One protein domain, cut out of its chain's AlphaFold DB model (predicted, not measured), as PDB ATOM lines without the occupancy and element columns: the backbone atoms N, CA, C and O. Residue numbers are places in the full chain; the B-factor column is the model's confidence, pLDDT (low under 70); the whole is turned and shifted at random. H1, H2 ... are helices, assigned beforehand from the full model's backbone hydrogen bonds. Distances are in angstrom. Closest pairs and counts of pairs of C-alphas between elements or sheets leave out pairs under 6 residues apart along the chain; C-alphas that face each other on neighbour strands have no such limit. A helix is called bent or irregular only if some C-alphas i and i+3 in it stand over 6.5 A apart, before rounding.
ATOM      1  N   VAL A  11      27.524  29.916  23.437       94.69
ATOM      2  CA  VAL A  11      26.480  30.027  24.470       94.69
ATOM      3  C   VAL A  11      26.185  31.490  24.777       94.69
ATOM      4  O   VAL A  11      25.015  31.886  24.808       94.69
ATOM      5  N   ARG A  12      27.232  32.303  24.968       96.25
ATOM      6  CA  ARG A  12      27.091  33.750  25.167       96.25
ATOM      7  C   ARG A  12      26.385  34.377  23.973       96.25
ATOM      8  O   ARG A  12      25.401  35.085  24.168       96.25
ATOM      9  N   THR A  13      26.889  34.127  22.767       97.06
ATOM     10  CA  THR A  13      26.369  34.719  21.530       97.06
ATOM     11  C   THR A  13      24.882  34.428  21.377       97.06
ATOM     12  O   THR A  13      24.096  35.367  21.346       97.06
ATOM     13  N   ALA A  14      24.472  33.157  21.413       97.94
ATOM     14  CA  ALA A  14      23.065  32.793  21.245       97.94
ATOM     15  C   ALA A  14      22.158  33.388  22.339       97.94
ATOM     16  O   ALA A  14      21.040  33.810  22.054       97.94
ATOM     17  N   THR A  15      22.640  33.457  23.586       98.50
ATOM     18  CA  THR A  15      21.884  34.050  24.704       98.50
ATOM     19  C   THR A  15      21.660  35.550  24.502       98.50
ATOM     20  O   THR A  15      20.544  36.032  24.683       98.50
ATOM     21  N   LEU A  16      22.708  36.291  24.130       98.38
ATOM     22  CA  LEU A  16      22.617  37.739  23.928       98.38
ATOM     23  C   LEU A  16      21.867  38.096  22.641       98.38
ATOM     24  O   LEU A  16      21.134  39.080  22.636       98.38
ATOM     25  N   GLU A  17      21.988  37.290  21.583       98.56
ATOM     26  CA  GLU A  17      21.173  37.435  20.371       98.56
ATOM     27  C   GLU A  17      19.692  37.240  20.690       98.56
ATOM     28  O   GLU A  17      18.876  38.068  20.300       98.56
ATOM     29  N   ALA A  18      19.344  36.206  21.462       98.75
ATOM     30  CA  ALA A  18      17.967  35.981  21.891       98.75
ATOM     31  C   ALA A  18      17.419  37.133  22.736       98.75
ATOM     32  O   ALA A  18      16.243  37.476  22.615       98.75
ATOM     33  N   PHE A  19      18.250  37.747  23.583       98.75
ATOM     34  CA  PHE A  19      17.849  38.942  24.321       98.75
ATOM     35  C   PHE A  19      17.617  40.122  23.372       98.75
ATOM     36  O   PHE A  19      16.564  40.745  23.444       98.75
ATOM     37  N   ALA A  20      18.548  40.397  22.453       98.75
ATOM     38  CA  ALA A  20      18.423  41.486  21.484       98.75
ATOM     39  C   ALA A  20      17.179  41.338  20.591       98.75
ATOM     40  O   ALA A  20      16.428  42.300  20.437       98.75
ATOM     41  N   ASP A  21      16.914  40.130  20.090       98.75
ATOM     42  CA  ASP A  21      15.699  39.783  19.341       98.75
ATOM     43  C   ASP A  21      14.420  39.956  20.180       98.75
ATOM     44  O   ASP A  21      13.373  40.320  19.664       98.75
ATOM     45  N   THR A  22      14.490  39.779  21.501       98.62
ATOM     46  CA  THR A  22      13.334  40.051  22.372       98.62
ATOM     47  C   THR A  22      13.026  41.554  22.476       98.62
ATOM     48  O   THR A  22      11.875  41.922  22.706       98.62
ATOM     49  N   ILE A  23      14.029  42.432  22.316       98.50
ATOM     50  CA  ILE A  23      13.865  43.896  22.388       98.50
ATOM     51  C   ILE A  23      13.373  44.473  21.058       98.50
ATOM     52  O   ILE A  23      12.386  45.206  21.041       98.50
ATOM     53  N   ILE A  24      14.051  44.143  19.954       98.31
ATOM     54  CA  ILE A  24      13.617  44.476  18.591       98.31
ATOM     55  C   ILE A  24      13.664  43.181  17.771       98.31
ATOM     56  O   ILE A  24      14.756  42.786  17.340       98.31
ATOM     57  N   PRO A  25      12.505  42.528  17.574       98.25
ATOM     58  CA  PRO A  25      12.417  41.254  16.873       98.25
ATOM     59  C   PRO A  25      12.897  41.339  15.438       98.25
ATOM     60  O   PRO A  25      12.725  42.368  14.786       98.25
ATOM     61  N   GLY A  26      13.481  40.246  14.955       97.81
ATOM     62  CA  GLY A  26      13.943  40.131  13.579       97.81
ATOM     63  C   GLY A  26      13.571  38.816  12.904       97.81
ATOM     64  O   GLY A  26      13.156  37.842  13.541       97.81
ATOM     65  N   ALA A  27      13.782  38.791  11.591       97.88
ATOM     66  CA  ALA A  27      13.688  37.598  10.767       97.88
ATOM     67  C   ALA A  27      14.778  36.579  11.117       97.88
ATOM     68  O   ALA A  27      15.941  36.916  11.353       97.88
ATOM     69  N   LYS A  28      14.419  35.292  11.100       97.75
ATOM     70  CA  LYS A  28      15.398  34.220  11.304       97.75
ATOM     71  C   LYS A  28      16.455  34.207  10.205       97.75
ATOM     72  O   LYS A  28      16.135  34.313   9.025       97.75
ATOM     73  N   ARG A  29      17.697  33.891  10.586       96.31
ATOM     74  CA  ARG A  29      18.793  33.627   9.632       96.31
ATOM     75  C   ARG A  29      18.569  32.338   8.831       96.31
ATOM     76  O   ARG A  29      18.984  32.233   7.681       96.31
ATOM     77  N   PHE A  30      17.951  31.343   9.462       96.31
ATOM     78  CA  PHE A  30      17.595  30.039   8.899       96.31
ATOM     79  C   PHE A  30      16.450  29.417   9.727       96.31
ATOM     80  O   PHE A  30      16.252  29.826  10.872       96.31
ATOM     81  N   PRO A  31      15.677  28.445   9.201       95.88
ATOM     82  CA  PRO A  31      14.447  27.969   9.853       95.88
ATOM     83  C   PRO A  31      14.627  27.472  11.299       95.88
ATOM     84  O   PRO A  31      13.782  27.723  12.167       95.88
ATOM     85  N   GLU A  32      15.751  26.814  11.574       95.62
ATOM     86  CA  GLU A  32      16.104  26.231  12.870       95.62
ATOM     87  C   GLU A  32      16.768  27.224  13.833       95.62
ATOM     88  O   GLU A  32      17.119  26.836  14.950       95.62
ATOM     89  N   ASP A  33      16.946  28.492  13.444       97.00
ATOM     90  CA  ASP A  33      17.503  29.505  14.336       97.00
ATOM     91  C   ASP A  33      16.608  29.626  15.571       97.00
ATOM     92  O   ASP A  33      15.391  29.831  15.472       97.00
ATOM     93  N   ARG A  34      17.212  29.402  16.739       96.81
ATOM     94  CA  ARG A  34      16.533  29.518  18.030       96.81
ATOM     95  C   ARG A  34      16.902  30.793  18.754       96.81
ATOM     96  O   ARG A  34      16.152  31.185  19.641       96.81
ATOM     97  N   ALA A  35      18.026  31.426  18.422       97.62
ATOM     98  CA  ALA A  35      18.368  32.699  19.034       97.62
ATOM     99  C   ALA A  35      17.367  33.756  18.560       97.62
ATOM    100  O   ALA A  35      16.725  34.391  19.389       97.62
ATOM    101  N   ILE A  36      17.127  33.822  17.250       98.31
ATOM    102  CA  ILE A  36      16.113  34.692  16.651       98.31
ATOM    103  C   ILE A  36      14.779  33.943  16.575       98.31
ATOM    104  O   ILE A  36      14.685  32.880  15.957       98.31
ATOM    105  N   ALA A  37      13.738  34.472  17.217       96.94
ATOM    106  CA  ALA A  37      12.432  33.827  17.279       96.94
ATOM    107  C   ALA A  37      11.692  33.862  15.932       96.94
ATOM    108  O   ALA A  37      10.962  32.915  15.629       96.94
ATOM    109  N   GLY A  38      11.909  34.899  15.113       96.31
ATOM    110  CA  GLY A  38      11.252  35.041  13.811       96.31
ATOM    111  C   GLY A  38       9.771  35.376  13.911       96.31
ATOM    112  O   GLY A  38       8.976  34.845  13.143       96.31
ATOM    113  N   VAL A  39       9.381  36.192  14.894       97.81
ATOM    114  CA  VAL A  39       7.984  36.641  15.051       97.81
ATOM    115  C   VAL A  39       7.602  37.746  14.059       97.81
ATOM    116  O   VAL A  39       6.427  38.098  13.961       97.81
ATOM    117  N   VAL A  40       8.584  38.275  13.323       97.00
ATOM    118  CA  VAL A  40       8.438  39.233  12.221       97.00
ATOM    119  C   VAL A  40       9.334  38.818  11.048       97.00
ATOM    120  O   VAL A  40      10.313  38.096  11.245       97.00
ATOM    121  N   ASP A  41       9.002  39.300   9.849       96.38
ATOM    122  CA  ASP A  41       9.774  39.065   8.617       96.38
ATOM    123  C   ASP A  41      10.800  40.178   8.328       96.38
ATOM    124  O   ASP A  41      11.635  40.036   7.433       96.38
ATOM    125  N   ASP A  42      10.741  41.282   9.076       96.06
ATOM    126  CA  ASP A  42      11.662  42.410   8.945       96.06
ATOM    127  C   ASP A  42      12.961  42.184   9.749       96.06
ATOM    128  O   ASP A  42      12.977  41.409  10.712       96.06
ATOM    129  N   PRO A  43      14.063  42.872   9.405       97.00
ATOM    130  CA  PRO A  43      15.289  42.875  10.201       97.00
ATOM    131  C   PRO A  43      15.084  43.414  11.623       97.00
ATOM    132  O   PRO A  43      14.373  44.396  11.831       97.00
ATOM    133  N   GLY A  44      15.790  42.824  12.591       98.12
ATOM    134  CA  GLY A  44      15.734  43.215  14.006       98.12
ATOM    135  C   GLY A  44      17.063  43.719  14.571       98.12
ATOM    136  O   GLY A  44      18.031  43.948  13.844       98.12
ATOM    137  N   ALA A  45      17.145  43.842  15.900       98.44
ATOM    138  CA  ALA A  45      18.357  44.312  16.587       98.44
ATOM    139  C   ALA A  45      19.582  43.413  16.350       98.44
ATOM    140  O   ALA A  45      20.708  43.910  16.330       98.44
ATOM    141  N   VAL A  46      19.385  42.102  16.172       98.31
ATOM    142  CA  VAL A  46      20.493  41.173  15.891       98.31
ATOM    143  C   VAL A  46      21.148  41.505  14.550       98.31
ATOM    144  O   VAL A  46      22.365  41.645  14.493       98.31
ATOM    145  N   GLU A  47      20.350  41.689  13.498       97.88
ATOM    146  CA  GLU A  47      20.846  42.064  12.167       97.88
ATOM    147  C   GLU A  47      21.413  43.491  12.137       97.88
ATOM    148  O   GLU A  47      22.359  43.767  11.408       97.88
ATOM    149  N   ALA A  48      20.894  44.383  12.985       98.12
ATOM    150  CA  ALA A  48      21.412  45.740  13.169       98.12
ATOM    151  C   ALA A  48      22.713  45.820  13.999       98.12
ATOM    152  O   ALA A  48      23.173  46.905  14.348       98.12
ATOM    153  N   GLY A  49      23.292  44.681  14.376       97.81
ATOM    154  CA  GLY A  49      24.594  44.634  15.033       97.81
ATOM    155  C   GLY A  49      24.588  44.880  16.541       97.81
ATOM    156  O   GLY A  49      25.553  45.393  17.116       97.81
ATOM    157  N   ALA A  50      23.517  44.486  17.238       98.12
ATOM    158  CA  ALA A  50      23.435  44.613  18.697       98.12
ATOM    159  C   ALA A  50      24.617  43.968  19.434       98.12
ATOM    160  O   ALA A  50      25.113  44.525  20.417       98.12
ATOM    161  N   LEU A  51      25.102  42.815  18.964       97.31
ATOM    162  CA  LEU A  51      26.242  42.143  19.587       97.31
ATOM    163  C   LEU A  51      27.563  42.867  19.324       97.31
ATOM    164  O   LEU A  51      28.386  42.943  20.241       97.31
ATOM    165  N   GLU A  52      27.770  43.416  18.123       96.56
ATOM    166  CA  GLU A  52      28.954  44.230  17.846       96.56
ATOM    167  C   GLU A  52      28.970  45.482  18.723       96.56
ATOM    168  O   GLU A  52      30.002  45.791  19.324       96.56
ATOM    169  N   LEU A  53      27.822  46.154  18.873       97.06
ATOM    170  CA  LEU A  53      27.705  47.313  19.752       97.06
ATOM    171  C   LEU A  53      27.986  46.946  21.212       97.06
ATOM    172  O   LEU A  53      28.821  47.591  21.843       97.06
ATOM    173  N   LEU A  54      27.360  45.893  21.751       96.31
ATOM    174  CA  LEU A  54      27.582  45.441  23.134       96.31
ATOM    175  C   LEU A  54      29.047  45.062  23.406       96.31
ATOM    176  O   LEU A  54      29.554  45.275  24.511       96.31
ATOM    177  N   ALA A  55      29.740  44.512  22.406       95.75
ATOM    178  CA  ALA A  55      31.156  44.164  22.487       95.75
ATOM    179  C   ALA A  55      32.099  45.351  22.223       95.75
ATOM    180  O   ALA A  55      33.314  45.222  22.416       95.75
ATOM    181  N   HIS A  56      31.575  46.506  21.805       95.12
ATOM    182  CA  HIS A  56      32.382  47.654  21.423       95.12
ATOM    183  C   HIS A  56      33.184  48.193  22.618       95.12
ATOM    184  O   HIS A  56      32.666  48.426  23.714       95.12
ATOM    185  N   SER A  57      34.482  48.428  22.405       92.25
ATOM    186  CA  SER A  57      35.429  48.773  23.477       92.25
ATOM    187  C   SER A  57      35.061  50.061  24.221       92.25
ATOM    188  O   SER A  57      35.266  50.143  25.432       92.25
ATOM    189  N   ALA A  58      34.464  51.029  23.522       91.25
ATOM    190  CA  ALA A  58      34.024  52.300  24.098       91.25
ATOM    191  C   ALA A  58      32.930  52.148  25.171       91.25
ATOM    192  O   ALA A  58      32.828  53.011  26.039       91.25
ATOM    193  N   LEU A  59      32.146  51.061  25.151       89.81
ATOM    194  CA  LEU A  59      31.140  50.797  26.186       89.81
ATOM    195  C   LEU A  59      31.750  50.217  27.468       89.81
ATOM    196  O   LEU A  59      31.126  50.253  28.522       89.81
ATOM    197  N   GLY A  60      32.952  49.634  27.392       88.50
ATOM    198  CA  GLY A  60      33.596  48.973  28.530       88.50
ATOM    199  C   GLY A  60      32.911  47.679  29.000       88.50
ATOM    200  O   GLY A  60      33.328  47.113  30.009       88.50
ATOM    201  N   LEU A  61      31.900  47.177  28.275       89.19
ATOM    202  CA  LEU A  61      31.082  46.022  28.675       89.19
ATOM    203  C   LEU A  61      31.616  44.667  28.205       89.19
ATOM    204  O   LEU A  61      31.220  43.644  28.758       89.19
ATOM    205  N   ALA A  62      32.542  44.639  27.242       89.31
ATOM    206  CA  ALA A  62      32.990  43.410  26.581       89.31
ATOM    207  C   ALA A  62      33.395  42.281  27.552       89.31
ATOM    208  O   ALA A  62      33.063  41.121  27.334       89.31
ATOM    209  N   LYS A  63      34.073  42.618  28.661       89.19
ATOM    210  CA  LYS A  63      34.511  41.641  29.679       89.19
ATOM    211  C   LYS A  63      33.382  41.118  30.572       89.19
ATOM    212  O   LYS A  63      33.563  40.103  31.233       89.19
ATOM    213  N   ALA A  64      32.256  41.821  30.634       92.69
ATOM    214  CA  ALA A  64      31.108  41.459  31.455       92.69
ATOM    215  C   ALA A  64      30.067  40.626  30.685       92.69
ATOM    216  O   ALA A  64      29.189  40.043  31.316       92.69
ATOM    217  N   LEU A  65      30.167  40.532  29.351       94.94
ATOM    218  CA  LEU A  65      29.152  39.878  28.517       94.94
ATOM    219  C   LEU A  65      28.962  38.386  28.835       94.94
ATOM    220  O   LEU A  65      27.828  37.914  28.831       94.94
ATOM    221  N   ASP A  66      30.033  37.655  29.166       94.94
ATOM    222  CA  ASP A  66      29.923  36.247  29.593       94.94
ATOM    223  C   ASP A  66      29.102  36.128  30.890       94.94
ATOM    224  O   ASP A  66      28.212  35.284  31.009       94.94
ATOM    225  N   GLY A  67      29.354  37.025  31.850       94.75
ATOM    226  CA  GLY A  67      28.612  37.088  33.110       94.75
ATOM    227  C   GLY A  67      27.146  37.468  32.908       94.75
ATOM    228  O   GLY A  67      26.270  36.857  33.515       94.75
ATOM    229  N   MET A  68      26.863  38.423  32.016       95.62
ATOM    230  CA  MET A  68      25.491  38.815  31.675       95.62
ATOM    231  C   MET A  68      24.713  37.663  31.033       95.62
ATOM    232  O   MET A  68      23.585  37.392  31.442       95.62
ATOM    233  N   ALA A  69      25.317  36.933  30.090       97.69
ATOM    234  CA  ALA A  69      24.694  35.748  29.502       97.69
ATOM    235  C   ALA A  69      24.444  34.651  30.553       97.69
ATOM    236  O   ALA A  69      23.393  34.008  30.550       97.69
ATOM    237  N   GLY A  70      25.377  34.459  31.491       97.62
ATOM    238  CA  GLY A  70      25.188  33.560  32.632       97.62
ATOM    239  C   GLY A  70      23.988  33.951  33.504       97.62
ATOM    240  O   GLY A  70      23.149  33.102  33.810       97.62
ATOM    241  N   LEU A  71      23.870  35.236  33.854       97.75
ATOM    242  CA  LEU A  71      22.755  35.761  34.650       97.75
ATOM    243  C   LEU A  71      21.409  35.647  33.921       97.75
ATOM    244  O   LEU A  71      20.437  35.206  34.529       97.75
ATOM    245  N   LEU A  72      21.348  35.946  32.617       98.19
ATOM    246  CA  LEU A  72      20.132  35.743  31.812       98.19
ATOM    247  C   LEU A  72      19.674  34.286  31.827       98.19
ATOM    248  O   LEU A  72      18.493  34.001  32.028       98.19
ATOM    249  N   ASN A  73      20.609  33.353  31.647       98.62
ATOM    250  CA  ASN A  73      20.293  31.931  31.670       98.62
ATOM    251  C   ASN A  73      19.829  31.463  33.060       98.62
ATOM    252  O   ASN A  73      18.905  30.656  33.149       98.62
ATOM    253  N   MET A  74      20.402  31.998  34.141       98.62
ATOM    254  CA  MET A  74      19.924  31.749  35.505       98.62
ATOM    255  C   MET A  74      18.485  32.257  35.701       98.62
ATOM    256  O   MET A  74      17.635  31.524  36.211       98.62
ATOM    257  N   HIS A  75      18.189  33.484  35.266       98.62
ATOM    258  CA  HIS A  75      16.845  34.065  35.337       98.62
ATOM    259  C   HIS A  75      15.827  33.257  34.529       98.62
ATOM    260  O   HIS A  75      14.747  32.947  35.030       98.62
ATOM    261  N   ALA A  76      16.202  32.804  33.329       98.69
ATOM    262  CA  ALA A  76      15.370  31.926  32.509       98.69
ATOM    263  C   ALA A  76      15.057  30.593  33.200       98.69
ATOM    264  O   ALA A  76      13.899  30.177  33.233       98.69
ATOM    265  N   GLN A  77      16.054  29.944  33.812       98.69
ATOM    266  CA  GLN A  77      15.840  28.710  34.579       98.69
ATOM    267  C   GLN A  77      14.884  28.922  35.757       98.69
ATOM    268  O   GLN A  77      14.017  28.082  36.011       98.69
ATOM    269  N   ASN A  78      15.031  30.034  36.479       98.44
ATOM    270  CA  ASN A  78      14.172  30.358  37.616       98.44
ATOM    271  C   ASN A  78      12.732  30.654  37.170       98.44
ATOM    272  O   ASN A  78      11.799  30.092  37.747       98.44
ATOM    273  N   SER A  79      12.553  31.449  36.110       97.88
ATOM    274  CA  SER A  79      11.236  31.756  35.536       97.88
ATOM    275  C   SER A  79      10.548  30.493  35.012       97.88
ATOM    276  O   SER A  79       9.383  30.242  35.325       97.88
ATOM    277  N   ALA A  80      11.285  29.631  34.304       98.12
ATOM    278  CA  ALA A  80      10.778  28.351  33.820       98.12
ATOM    279  C   ALA A  80      10.353  27.432  34.970       98.12
ATOM    280  O   ALA A  80       9.262  26.870  34.930       98.12
ATOM    281  N   ARG A  81      11.154  27.333  36.041       98.12
ATOM    282  CA  ARG A  81      10.792  26.553  37.236       98.12
ATOM    283  C   ARG A  81       9.521  27.087  37.897       98.12
ATOM    284  O   ARG A  81       8.649  26.293  38.243       98.12
ATOM    285  N   ALA A  82       9.404  28.406  38.059       97.00
ATOM    286  CA  ALA A  82       8.232  29.041  38.663       97.00
ATOM    287  C   ALA A  82       6.953  28.812  37.840       97.00
ATOM    288  O   ALA A  82       5.885  28.589  38.406       97.00
ATOM    289  N   LYS A  83       7.079  28.809  36.510       96.31
ATOM    290  CA  LYS A  83       5.981  28.602  35.554       96.31
ATOM    291  C   LYS A  83       5.795  27.136  35.135       96.31
ATOM    292  O   LYS A  83       4.953  26.856  34.293       96.31
ATOM    293  N   GLN A  84       6.568  26.210  35.712       96.94
ATOM    294  CA  GLN A  84       6.569  24.777  35.379       96.94
ATOM    295  C   GLN A  84       6.799  24.484  33.882       96.94
ATOM    296  O   GLN A  84       6.263  23.524  33.331       96.94
ATOM    297  N   LEU A  85       7.625  25.300  33.227       96.81
ATOM    298  CA  LEU A  85       8.026  25.119  31.834       96.81
ATOM    299  C   LEU A  85       9.203  24.142  31.742       96.81
ATOM    300  O   LEU A  85      10.174  24.238  32.496       96.81
ATOM    301  N   VAL A  86       9.132  23.215  30.786       97.06
ATOM    302  CA  VAL A  86      10.238  22.306  30.462       97.06
ATOM    303  C   VAL A  86      11.105  22.964  29.397       97.06
ATOM    304  O   VAL A  86      10.652  23.188  28.278       97.06
ATOM    305  N   LEU A  87      12.352  23.269  29.750       97.94
ATOM    306  CA  LEU A  87      13.325  23.831  28.818       97.94
ATOM    307  C   LEU A  87      14.028  22.725  28.032       97.94
ATOM    308  O   LEU A  87      14.355  21.673  28.585       97.94
ATOM    309  N   ASP A  88      14.301  22.992  26.758       97.44
ATOM    310  CA  ASP A  88      15.182  22.165  25.939       97.44
ATOM    311  C   ASP A  88      16.621  22.240  26.489       97.44
ATOM    312  O   ASP A  88      17.212  23.322  26.488       97.44
ATOM    313  N   PRO A  89      17.208  21.123  26.958       96.44
ATOM    314  CA  PRO A  89      18.535  21.129  27.567       96.44
ATOM    315  C   PRO A  89      19.676  21.256  26.548       96.44
ATOM    316  O   PRO A  89      20.835  21.338  26.951       96.44
ATOM    317  N   THR A  90      19.385  21.218  25.244       96.38
ATOM    318  CA  THR A  90      20.400  21.278  24.180       96.38
ATOM    319  C   THR A  90      20.808  22.701  23.804       96.38
ATOM    320  O   THR A  90      21.806  22.888  23.109       96.38
ATOM    321  N   VAL A  91      20.075  23.709  24.285       97.75
ATOM    322  CA  VAL A  91      20.340  25.131  24.038       97.75
ATOM    323  C   VAL A  91      20.405  25.907  25.358       97.75
ATOM    324  O   VAL A  91      19.940  25.410  26.388       97.75
ATOM    325  N   PRO A  92      20.983  27.124  25.376       98.38
ATOM    326  CA  PRO A  92      21.015  27.934  26.589       98.38
ATOM    327  C   PRO A  92      19.597  28.194  27.133       98.38
ATOM    328  O   PRO A  92      18.682  28.423  26.340       98.38
ATOM    329  N   PRO A  93      19.381  28.196  28.461       98.69
ATOM    330  CA  PRO A  93      18.053  28.342  29.054       98.69
ATOM    331  C   PRO A  93      17.210  29.517  28.549       98.69
ATOM    332  O   PRO A  93      16.014  29.347  28.339       98.69
ATOM    333  N   PHE A  94      17.808  30.691  28.332       98.69
ATOM    334  CA  PHE A  94      17.076  31.845  27.802       98.69
ATOM    335  C   PHE A  94      16.655  31.627  26.338       98.69
ATOM    336  O   PHE A  94      15.548  31.980  25.947       98.69
ATOM    337  N   VAL A  95      17.498  30.955  25.549       98.62
ATOM    338  CA  VAL A  95      17.207  30.556  24.159       98.62
ATOM    339  C   VAL A  95      16.128  29.463  24.102       98.62
ATOM    340  O   VAL A  95      15.365  29.393  23.142       98.62
ATOM    341  N   ALA A  96      16.025  28.617  25.129       98.44
ATOM    342  CA  ALA A  96      15.004  27.571  25.206       98.44
ATOM    343  C   ALA A  96      13.579  28.115  25.421       98.44
ATOM    344  O   ALA A  96      12.619  27.407  25.117       98.44
ATOM    345  N   LEU A  97      13.434  29.340  25.940       98.50
ATOM    346  CA  LEU A  97      12.143  30.015  26.070       98.50
ATOM    347  C   LEU A  97      11.597  30.396  24.687       98.50
ATOM    348  O   LEU A  97      12.361  30.821  23.814       98.50
ATOM    349  N   ASP A  98      10.280  30.278  24.501       97.12
ATOM    350  CA  ASP A  98       9.594  30.891  23.360       97.12
ATOM    351  C   ASP A  98       9.549  32.422  23.500       97.12
ATOM    352  O   ASP A  98       9.909  32.981  24.539       97.12
ATOM    353  N   PHE A  99       9.153  33.108  22.427       98.06
ATOM    354  CA  PHE A  99       9.187  34.568  22.381       98.06
ATOM    355  C   PHE A  99       8.353  35.206  23.500       98.06
ATOM    356  O   PHE A  99       8.868  36.048  24.228       98.06
ATOM    357  N   ASP A 100       7.122  34.738  23.721       98.19
ATOM    358  CA  ASP A 100       6.243  35.276  24.764       98.19
ATOM    359  C   ASP A 100       6.840  35.103  26.168       98.19
ATOM    360  O   ASP A 100       6.804  36.023  26.994       98.19
ATOM    361  N   ALA A 101       7.445  33.945  26.457       98.25
ATOM    362  CA  ALA A 101       8.109  33.707  27.732       98.25
ATOM    363  C   ALA A 101       9.378  34.555  27.900       98.25
ATOM    364  O   ALA A 101       9.638  35.020  29.017       98.25
ATOM    365  N   ARG A 102      10.143  34.799  26.823       98.25
ATOM    366  CA  ARG A 102      11.274  35.746  26.839       98.25
ATOM    367  C   ARG A 102      10.790  37.158  27.113       98.25
ATOM    368  O   ARG A 102      11.323  37.798  28.014       98.25
ATOM    369  N   THR A 103       9.761  37.627  26.409       98.50
ATOM    370  CA  THR A 103       9.190  38.965  26.597       98.50
ATOM    371  C   THR A 103       8.704  39.154  28.028       98.50
ATOM    372  O   THR A 103       9.050  40.152  28.655       98.50
ATOM    373  N   ALA A 104       7.978  38.181  28.588       98.38
ATOM    374  CA  ALA A 104       7.516  38.244  29.972       98.38
ATOM    375  C   ALA A 104       8.678  38.315  30.977       98.38
ATOM    376  O   ALA A 104       8.599  39.046  31.962       98.38
ATOM    377  N   LEU A 105       9.765  37.574  30.737       98.56
ATOM    378  CA  LEU A 105      10.954  37.638  31.585       98.56
ATOM    379  C   LEU A 105      11.691  38.974  31.436       98.56
ATOM    380  O   LEU A 105      12.089  39.567  32.430       98.56
ATOM    381  N   VAL A 106      11.856  39.486  30.216       98.31
ATOM    382  CA  VAL A 106      12.484  40.794  29.985       98.31
ATOM    383  C   VAL A 106      11.670  41.914  30.635       98.31
ATOM    384  O   VAL A 106      12.255  42.810  31.240       98.31
ATOM    385  N   GLN A 107      10.338  41.846  30.585       98.25
ATOM    386  CA  GLN A 107       9.454  42.773  31.300       98.25
ATOM    387  C   GLN A 107       9.679  42.727  32.816       98.25
ATOM    388  O   GLN A 107       9.792  43.777  33.437       98.25
ATOM    389  N   GLU A 108       9.807  41.535  33.405       98.06
ATOM    390  CA  GLU A 108      10.128  41.370  34.830       98.06
ATOM    391  C   GLU A 108      11.498  41.971  35.179       98.06
ATOM    392  O   GLU A 108      11.619  42.752  36.120       98.06
ATOM    393  N   LEU A 109      12.527  41.661  34.387       98.06
ATOM    394  CA  LEU A 109      13.897  42.128  34.615       98.06
ATOM    395  C   LEU A 109      14.057  43.644  34.444       98.06
ATOM    396  O   LEU A 109      14.969  44.233  35.027       98.06
ATOM    397  N   THR A 110      13.189  44.273  33.649       97.31
ATOM    398  CA  THR A 110      13.182  45.723  33.389       97.31
ATOM    399  C   THR A 110      12.118  46.482  34.185       97.31
ATOM    400  O   THR A 110      12.024  47.711  34.063       97.31
ATOM    401  N   ASP A 111      11.362  45.790  35.042       97.75
ATOM    402  CA  ASP A 111      10.364  46.401  35.913       97.75
ATOM    403  C   ASP A 111      11.017  47.435  36.858       97.75
ATOM    404  O   ASP A 111      12.101  47.183  37.397       97.75
ATOM    405  N   PRO A 112      10.385  48.605  37.103       96.44
ATOM    406  CA  PRO A 112      10.896  49.632  38.014       96.44
ATOM    407  C   PRO A 112      11.276  49.142  39.416       96.44
ATOM    408  O   PRO A 112      12.120  49.762  40.062       96.44
ATOM    409  N   SER A 113      10.648  48.066  39.895       97.12
ATOM    410  CA  SER A 113      10.898  47.470  41.209       97.12
ATOM    411  C   SER A 113      11.992  46.396  41.215       97.12
ATOM    412  O   SER A 113      12.429  45.988  42.294       97.12
ATOM    413  N   HIS A 114      12.464  45.948  40.045       97.31
ATOM    414  CA  HIS A 114      13.457  44.885  39.956       97.31
ATOM    415  C   HIS A 114      14.845  45.386  40.408       97.31
ATOM    416  O   HIS A 114      15.330  46.405  39.910       97.31
ATOM    417  N   PRO A 115      15.545  44.677  41.316       97.31
ATOM    418  CA  PRO A 115      16.815  45.150  41.878       97.31
ATOM    419  C   PRO A 115      17.935  45.282  40.837       97.31
ATOM    420  O   PRO A 115      18.854  46.077  41.013       97.31
ATOM    421  N   GLU A 116      17.860  44.517  39.747       96.94
ATOM    422  CA  GLU A 116      18.852  44.525  38.664       96.94
ATOM    423  C   GLU A 116      18.410  45.354  37.448       96.94
ATOM    424  O   GLU A 116      19.056  45.302  36.402       96.94
ATOM    425  N   ARG A 117      17.310  46.111  37.559       96.56
ATOM    426  CA  ARG A 117      16.687  46.828  36.437       96.56
ATOM    427  C   ARG A 117      17.674  47.635  35.606       96.56
ATOM    428  O   ARG A 117      17.643  47.550  34.385       96.56
ATOM    429  N   GLU A 118      18.539  48.413  36.251       95.81
ATOM    430  CA  GLU A 118      19.471  49.312  35.555       95.81
ATOM    431  C   GLU A 118      20.410  48.554  34.603       95.81
ATOM    432  O   GLU A 118      20.741  49.049  33.527       95.81
ATOM    433  N   VAL A 119      20.790  47.321  34.957       94.31
ATOM    434  CA  VAL A 119      21.620  46.465  34.098       94.31
ATOM    435  C   VAL A 119      20.831  46.048  32.861       94.31
ATOM    436  O   VAL A 119      21.281  46.267  31.738       94.31
ATOM    437  N   TRP A 120      19.638  45.486  33.053       97.12
ATOM    438  CA  TRP A 120      18.828  44.947  31.957       97.12
ATOM    439  C   TRP A 120      18.269  46.037  31.047       97.12
ATOM    440  O   TRP A 120      18.247  45.870  29.827       97.12
ATOM    441  N   PHE A 121      17.908  47.186  31.618       96.19
ATOM    442  CA  PHE A 121      17.527  48.371  30.863       96.19
ATOM    443  C   PHE A 121      18.697  48.904  30.030       96.19
ATOM    444  O   PHE A 121      18.505  49.243  28.868       96.19
ATOM    445  N   GLY A 122      19.917  48.925  30.578       94.62
ATOM    446  CA  GLY A 122      21.116  49.315  29.835       94.62
ATOM    447  C   GLY A 122      21.407  48.398  28.643       94.62
ATOM    448  O   GLY A 122      21.687  48.884  27.550       94.62
ATOM    449  N   VAL A 123      21.291  47.076  28.816       95.31
ATOM    450  CA  VAL A 123      21.457  46.121  27.703       95.31
ATOM    451  C   VAL A 123      20.373  46.334  26.647       95.31
ATOM    452  O   VAL A 123      20.699  46.439  25.466       95.31
ATOM    453  N   ALA A 124      19.109  46.470  27.060       97.62
ATOM    454  CA  ALA A 124      18.002  46.749  26.147       97.62
ATOM    455  C   ALA A 124      18.206  48.060  25.374       97.62
ATOM    456  O   ALA A 124      18.005  48.093  24.163       97.62
ATOM    457  N   LEU A 125      18.680  49.111  26.050       97.56
ATOM    458  CA  LEU A 125      19.028  50.386  25.429       97.56
ATOM    459  C   LEU A 125      20.079  50.203  24.331       97.56
ATOM    460  O   LEU A 125      19.899  50.738  23.243       97.56
ATOM    461  N   PHE A 126      21.142  49.428  24.564       97.56
ATOM    462  CA  PHE A 126      22.135  49.170  23.519       97.56
ATOM    463  C   PHE A 126      21.574  48.339  22.359       97.56
ATOM    464  O   PHE A 126      21.915  48.617  21.215       97.56
ATOM    465  N   CYS A 127      20.682  47.377  22.609       97.88
ATOM    466  CA  CYS A 127      19.994  46.669  21.525       97.88
ATOM    467  C   CYS A 127      19.155  47.628  20.666       97.88
ATOM    468  O   CYS A 127      19.216  47.560  19.440       97.88
ATOM    469  N   THR A 128      18.445  48.569  21.295       98.12
ATOM    470  CA  THR A 128      17.711  49.626  20.587       98.12
ATOM    471  C   THR A 128      18.649  50.553  19.818       98.12
ATOM    472  O   THR A 128      18.404  50.824  18.646       98.12
ATOM    473  N   MET A 129      19.756  50.980  20.434       98.06
ATOM    474  CA  MET A 129      20.735  51.879  19.814       98.06
ATOM    475  C   MET A 129      21.417  51.265  18.594       98.06
ATOM    476  O   MET A 129      21.714  51.967  17.630       98.06
ATOM    477  N   ALA A 130      21.667  49.954  18.613       98.06
ATOM    478  CA  ALA A 130      22.186  49.258  17.443       98.06
ATOM    479  C   ALA A 130      21.248  49.436  16.243       98.06
ATOM    480  O   ALA A 130      21.709  49.746  15.154       98.06
ATOM    481  N   PHE A 131      19.936  49.365  16.467       98.06
ATOM    482  CA  PHE A 131      18.942  49.572  15.422       98.06
ATOM    483  C   PHE A 131      18.782  51.049  15.025       98.06
ATOM    484  O   PHE A 131      18.862  51.376  13.841       98.06
ATOM    485  N   ASP A 132      18.553  51.953  15.980       96.69
ATOM    486  CA  ASP A 132      18.064  53.306  15.673       96.69
ATOM    487  C   ASP A 132      19.143  54.332  15.296       96.69
ATOM    488  O   ASP A 132      18.849  55.339  14.648       96.69
ATOM    489  N   SER A 133      20.389  54.084  15.693       95.25
ATOM    490  CA  SER A 133      21.475  55.058  15.580       95.25
ATOM    491  C   SER A 133      22.802  54.438  15.161       95.25
ATOM    492  O   SER A 133      23.674  55.168  14.688       95.25
ATOM    493  N   ALA A 134      22.955  53.118  15.304       96.81
ATOM    494  CA  ALA A 134      24.147  52.356  14.945       96.81
ATOM    495  C   ALA A 134      25.467  53.023  15.403       96.81
ATOM    496  O   ALA A 134      26.398  53.171  14.610       96.81
ATOM    497  N   PRO A 135      25.611  53.432  16.682       95.88
ATOM    498  CA  PRO A 135      26.698  54.316  17.126       95.88
ATOM    499  C   PRO A 135      28.093  53.672  17.096       95.88
ATOM    500  O   PRO A 135      29.095  54.344  17.329       95.88
ATOM    501  N   HIS A 136      28.164  52.365  16.840       94.75
ATOM    502  CA  HIS A 136      29.406  51.628  16.632       94.75
ATOM    503  C   HIS A 136      29.922  51.726  15.184       94.75
ATOM    504  O   HIS A 136      31.013  51.233  14.901       94.75
ATOM    505  N   LEU A 137      29.169  52.360  14.279       95.38
ATOM    506  CA  LEU A 137      29.491  52.504  12.863       95.38
ATOM    507  C   LEU A 137      29.613  53.982  12.465       95.38
ATOM    508  O   LEU A 137      29.001  54.874  13.052       95.38
ATOM    509  N   SER A 138      30.381  54.238  11.405       93.56
ATOM    510  CA  SER A 138      30.261  55.482  10.640       93.56
ATOM    511  C   SER A 138      28.867  55.523  10.017       93.56
ATOM    512  O   SER A 138      28.487  54.584   9.321       93.56
ATOM    513  N   THR A 139      28.105  56.601  10.227       91.88
ATOM    514  CA  THR A 139      26.749  56.724   9.662       91.88
ATOM    515  C   THR A 139      26.751  56.585   8.140       91.88
ATOM    516  O   THR A 139      25.843  55.978   7.583       91.88
ATOM    517  N   VAL A 140      27.776  57.111   7.459       91.06
ATOM    518  CA  VAL A 140      27.887  56.980   5.998       91.06
ATOM    519  C   VAL A 140      28.080  55.518   5.606       91.06
ATOM    520  O   VAL A 140      27.364  55.024   4.744       91.06
ATOM    521  N   ASP A 141      28.989  54.818   6.280       92.94
ATOM    522  CA  ASP A 141      29.315  53.425   5.977       92.94
ATOM    523  C   ASP A 141      28.121  52.511   6.283       92.94
ATOM    524  O   ASP A 141      27.822  51.610   5.506       92.94
ATOM    525  N   ALA A 142      27.407  52.770   7.385       95.38
ATOM    526  CA  ALA A 142      26.195  52.048   7.757       95.38
ATOM    527  C   ALA A 142      25.104  52.198   6.684       95.38
ATOM    528  O   ALA A 142      24.486  51.212   6.295       95.38
ATOM    529  N   LEU A 143      24.898  53.409   6.159       93.69
ATOM    530  CA  LEU A 143      23.943  53.646   5.073       93.69
ATOM    531  C   LEU A 143      24.389  53.010   3.753       93.69
ATOM    532  O   LEU A 143      23.581  52.374   3.085       93.69
ATOM    533  N   GLU A 144      25.664  53.141   3.377       92.56
ATOM    534  CA  GLU A 144      26.225  52.507   2.171       92.56
ATOM    535  C   GLU A 144      26.099  50.970   2.220       92.56
ATOM    536  O   GLU A 144      25.895  50.335   1.186       92.56
ATOM    537  N   GLN A 145      26.166  50.376   3.415       93.38
ATOM    538  CA  GLN A 145      25.982  48.937   3.650       93.38
ATOM    539  C   GLN A 145      24.512  48.517   3.799       93.38
ATOM    540  O   GLN A 145      24.238  47.327   3.943       93.38
ATOM    541  N   GLY A 146      23.565  49.459   3.752       94.81
ATOM    542  CA  GLY A 146      22.139  49.165   3.883       94.81
ATOM    543  C   GLY A 146      21.725  48.765   5.299       94.81
ATOM    544  O   GLY A 146      20.891  47.880   5.460       94.81
ATOM    545  N   HIS A 147      22.302  49.396   6.327       97.69
ATOM    546  CA  HIS A 147      21.985  49.104   7.725       97.69
ATOM    547  C   HIS A 147      20.462  49.139   7.966       97.69
ATOM    548  O   HIS A 147      19.820  50.158   7.667       97.69
ATOM    549  N   PRO A 148      19.871  48.074   8.540       96.38
ATOM    550  CA  PRO A 148      18.427  47.871   8.514       96.38
ATOM    551  C   PRO A 148      17.655  48.969   9.243       96.38
ATOM    552  O   PRO A 148      16.747  49.571   8.672       96.38
ATOM    553  N   GLY A 149      18.044  49.290  10.480       95.94
ATOM    554  CA  GLY A 149      17.291  50.248  11.286       95.94
ATOM    555  C   GLY A 149      17.360  51.684  10.757       95.94
ATOM    556  O   GLY A 149      16.321  52.308  10.565       95.94
ATOM    557  N   LEU A 150      18.550  52.180  10.398       95.88
ATOM    558  CA  LEU A 150      18.706  53.474   9.715       95.88
ATOM    559  C   LEU A 150      17.889  53.567   8.413       95.88
ATOM    560  O   LEU A 150      17.275  54.603   8.150       95.88
ATOM    561  N   SER A 151      17.844  52.489   7.625       93.25
ATOM    562  CA  SER A 151      17.060  52.433   6.385       93.25
ATOM    563  C   SER A 151      15.555  52.502   6.662       93.25
ATOM    564  O   SER A 151      14.853  53.302   6.047       93.25
ATOM    565  N   ILE A 152      15.064  51.723   7.633       93.25
ATOM    566  CA  ILE A 152      13.654  51.713   8.062       93.25
ATOM    567  C   ILE A 152      13.233  53.076   8.629       93.25
ATOM    568  O   ILE A 152      12.138  53.557   8.341       93.25
ATOM    569  N   LEU A 153      14.108  53.726   9.398       92.25
ATOM    570  CA  LEU A 153      13.876  55.063   9.949       92.25
ATOM    571  C   LEU A 153      13.965  56.179   8.896       92.25
ATOM    572  O   LEU A 153      13.626  57.325   9.193       92.25
ATOM    573  N   GLY A 154      14.395  55.861   7.671       89.81
ATOM    574  CA  GLY A 154      14.453  56.807   6.563       89.81
ATOM    575  C   GLY A 154      15.601  57.806   6.676       89.81
ATOM    576  O   GLY A 154      15.447  58.965   6.283       89.81
TER     577      GLY A 154
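This is residues 11 to 154 of the 189 residues of the protein "Regulator" of Micromonospora sp. 15K316 (UniProt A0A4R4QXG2). One helix, H1, runs through the core, and H2, H3, H4, H5 and H6 pack round it, mostly crossed; short H7 and H8 extend one end beyond H6. The printed part has 144 residues with eight named helices, H1 to H8 in chain order, and no named strand: the class is all helix. It is compact, with a radius of gyration of the C-alphas of 14.9 A and spans of 48 by 33 by 25 A.

The longest helix, H3, residues 62 to 82, is irregular: C-alphas 63 and 66 are 7.1 A apart. Its residues 65 to 73 touch residues 11 to 16 of the hub H1, residues 11 to 23, closest at the C-alphas of Arg 12 and Ala 69, 5.3 A. H4, residues 93 to 96, touches H3, closest at the C-alphas of Asn 73 and Pro 93, 5.0 A. Residues 19 to 23 of H1 touch H5, residues 99 to 109, about perpendicular at 88 degrees, closest at the C-alphas of Thr 22 and Thr 103, 6.0 A. H6, residues 117 to 132, touches H2, residues 50 to 55, at a steep tilt of 62 degrees, opposite ways, closest at the C-alphas of Ala 50 and Cys 127, 4.9 A. Residues 130 to 132 of H6 touch H8, residues 148 to 152, closest at the C-alphas of Phe 131 and Gly 149, 4.5 A. H7, residues 139 to 144, and H8 only just touch, only at the corner, with 3 pairs of C-alphas within 8 A, closest Leu 143 and Leu 150, 7.0 A. Every O i to N i+4 pair is within hydrogen-bond range in H1, H2, H5, H7 and H8, against 15 of 17 in H3 and 11 of 12 in H6; H4 is too short for one.

H1 begins at C-alpha 11 (26.480, 30.027, 24.470) and spans 18.9 A; H3 spans 31.1 A, H6 21.8 A and H5 15.1 A. H8 ends at C-alpha 152 (13.654, 51.713, 8.062).

The C-alphas farthest apart, of Gln 84 and Val 140, are 48.5 A apart. The printed part has no cut; the H1 to H2 link, 26 residues, is long. No printed residue is under 70 in pLDDT.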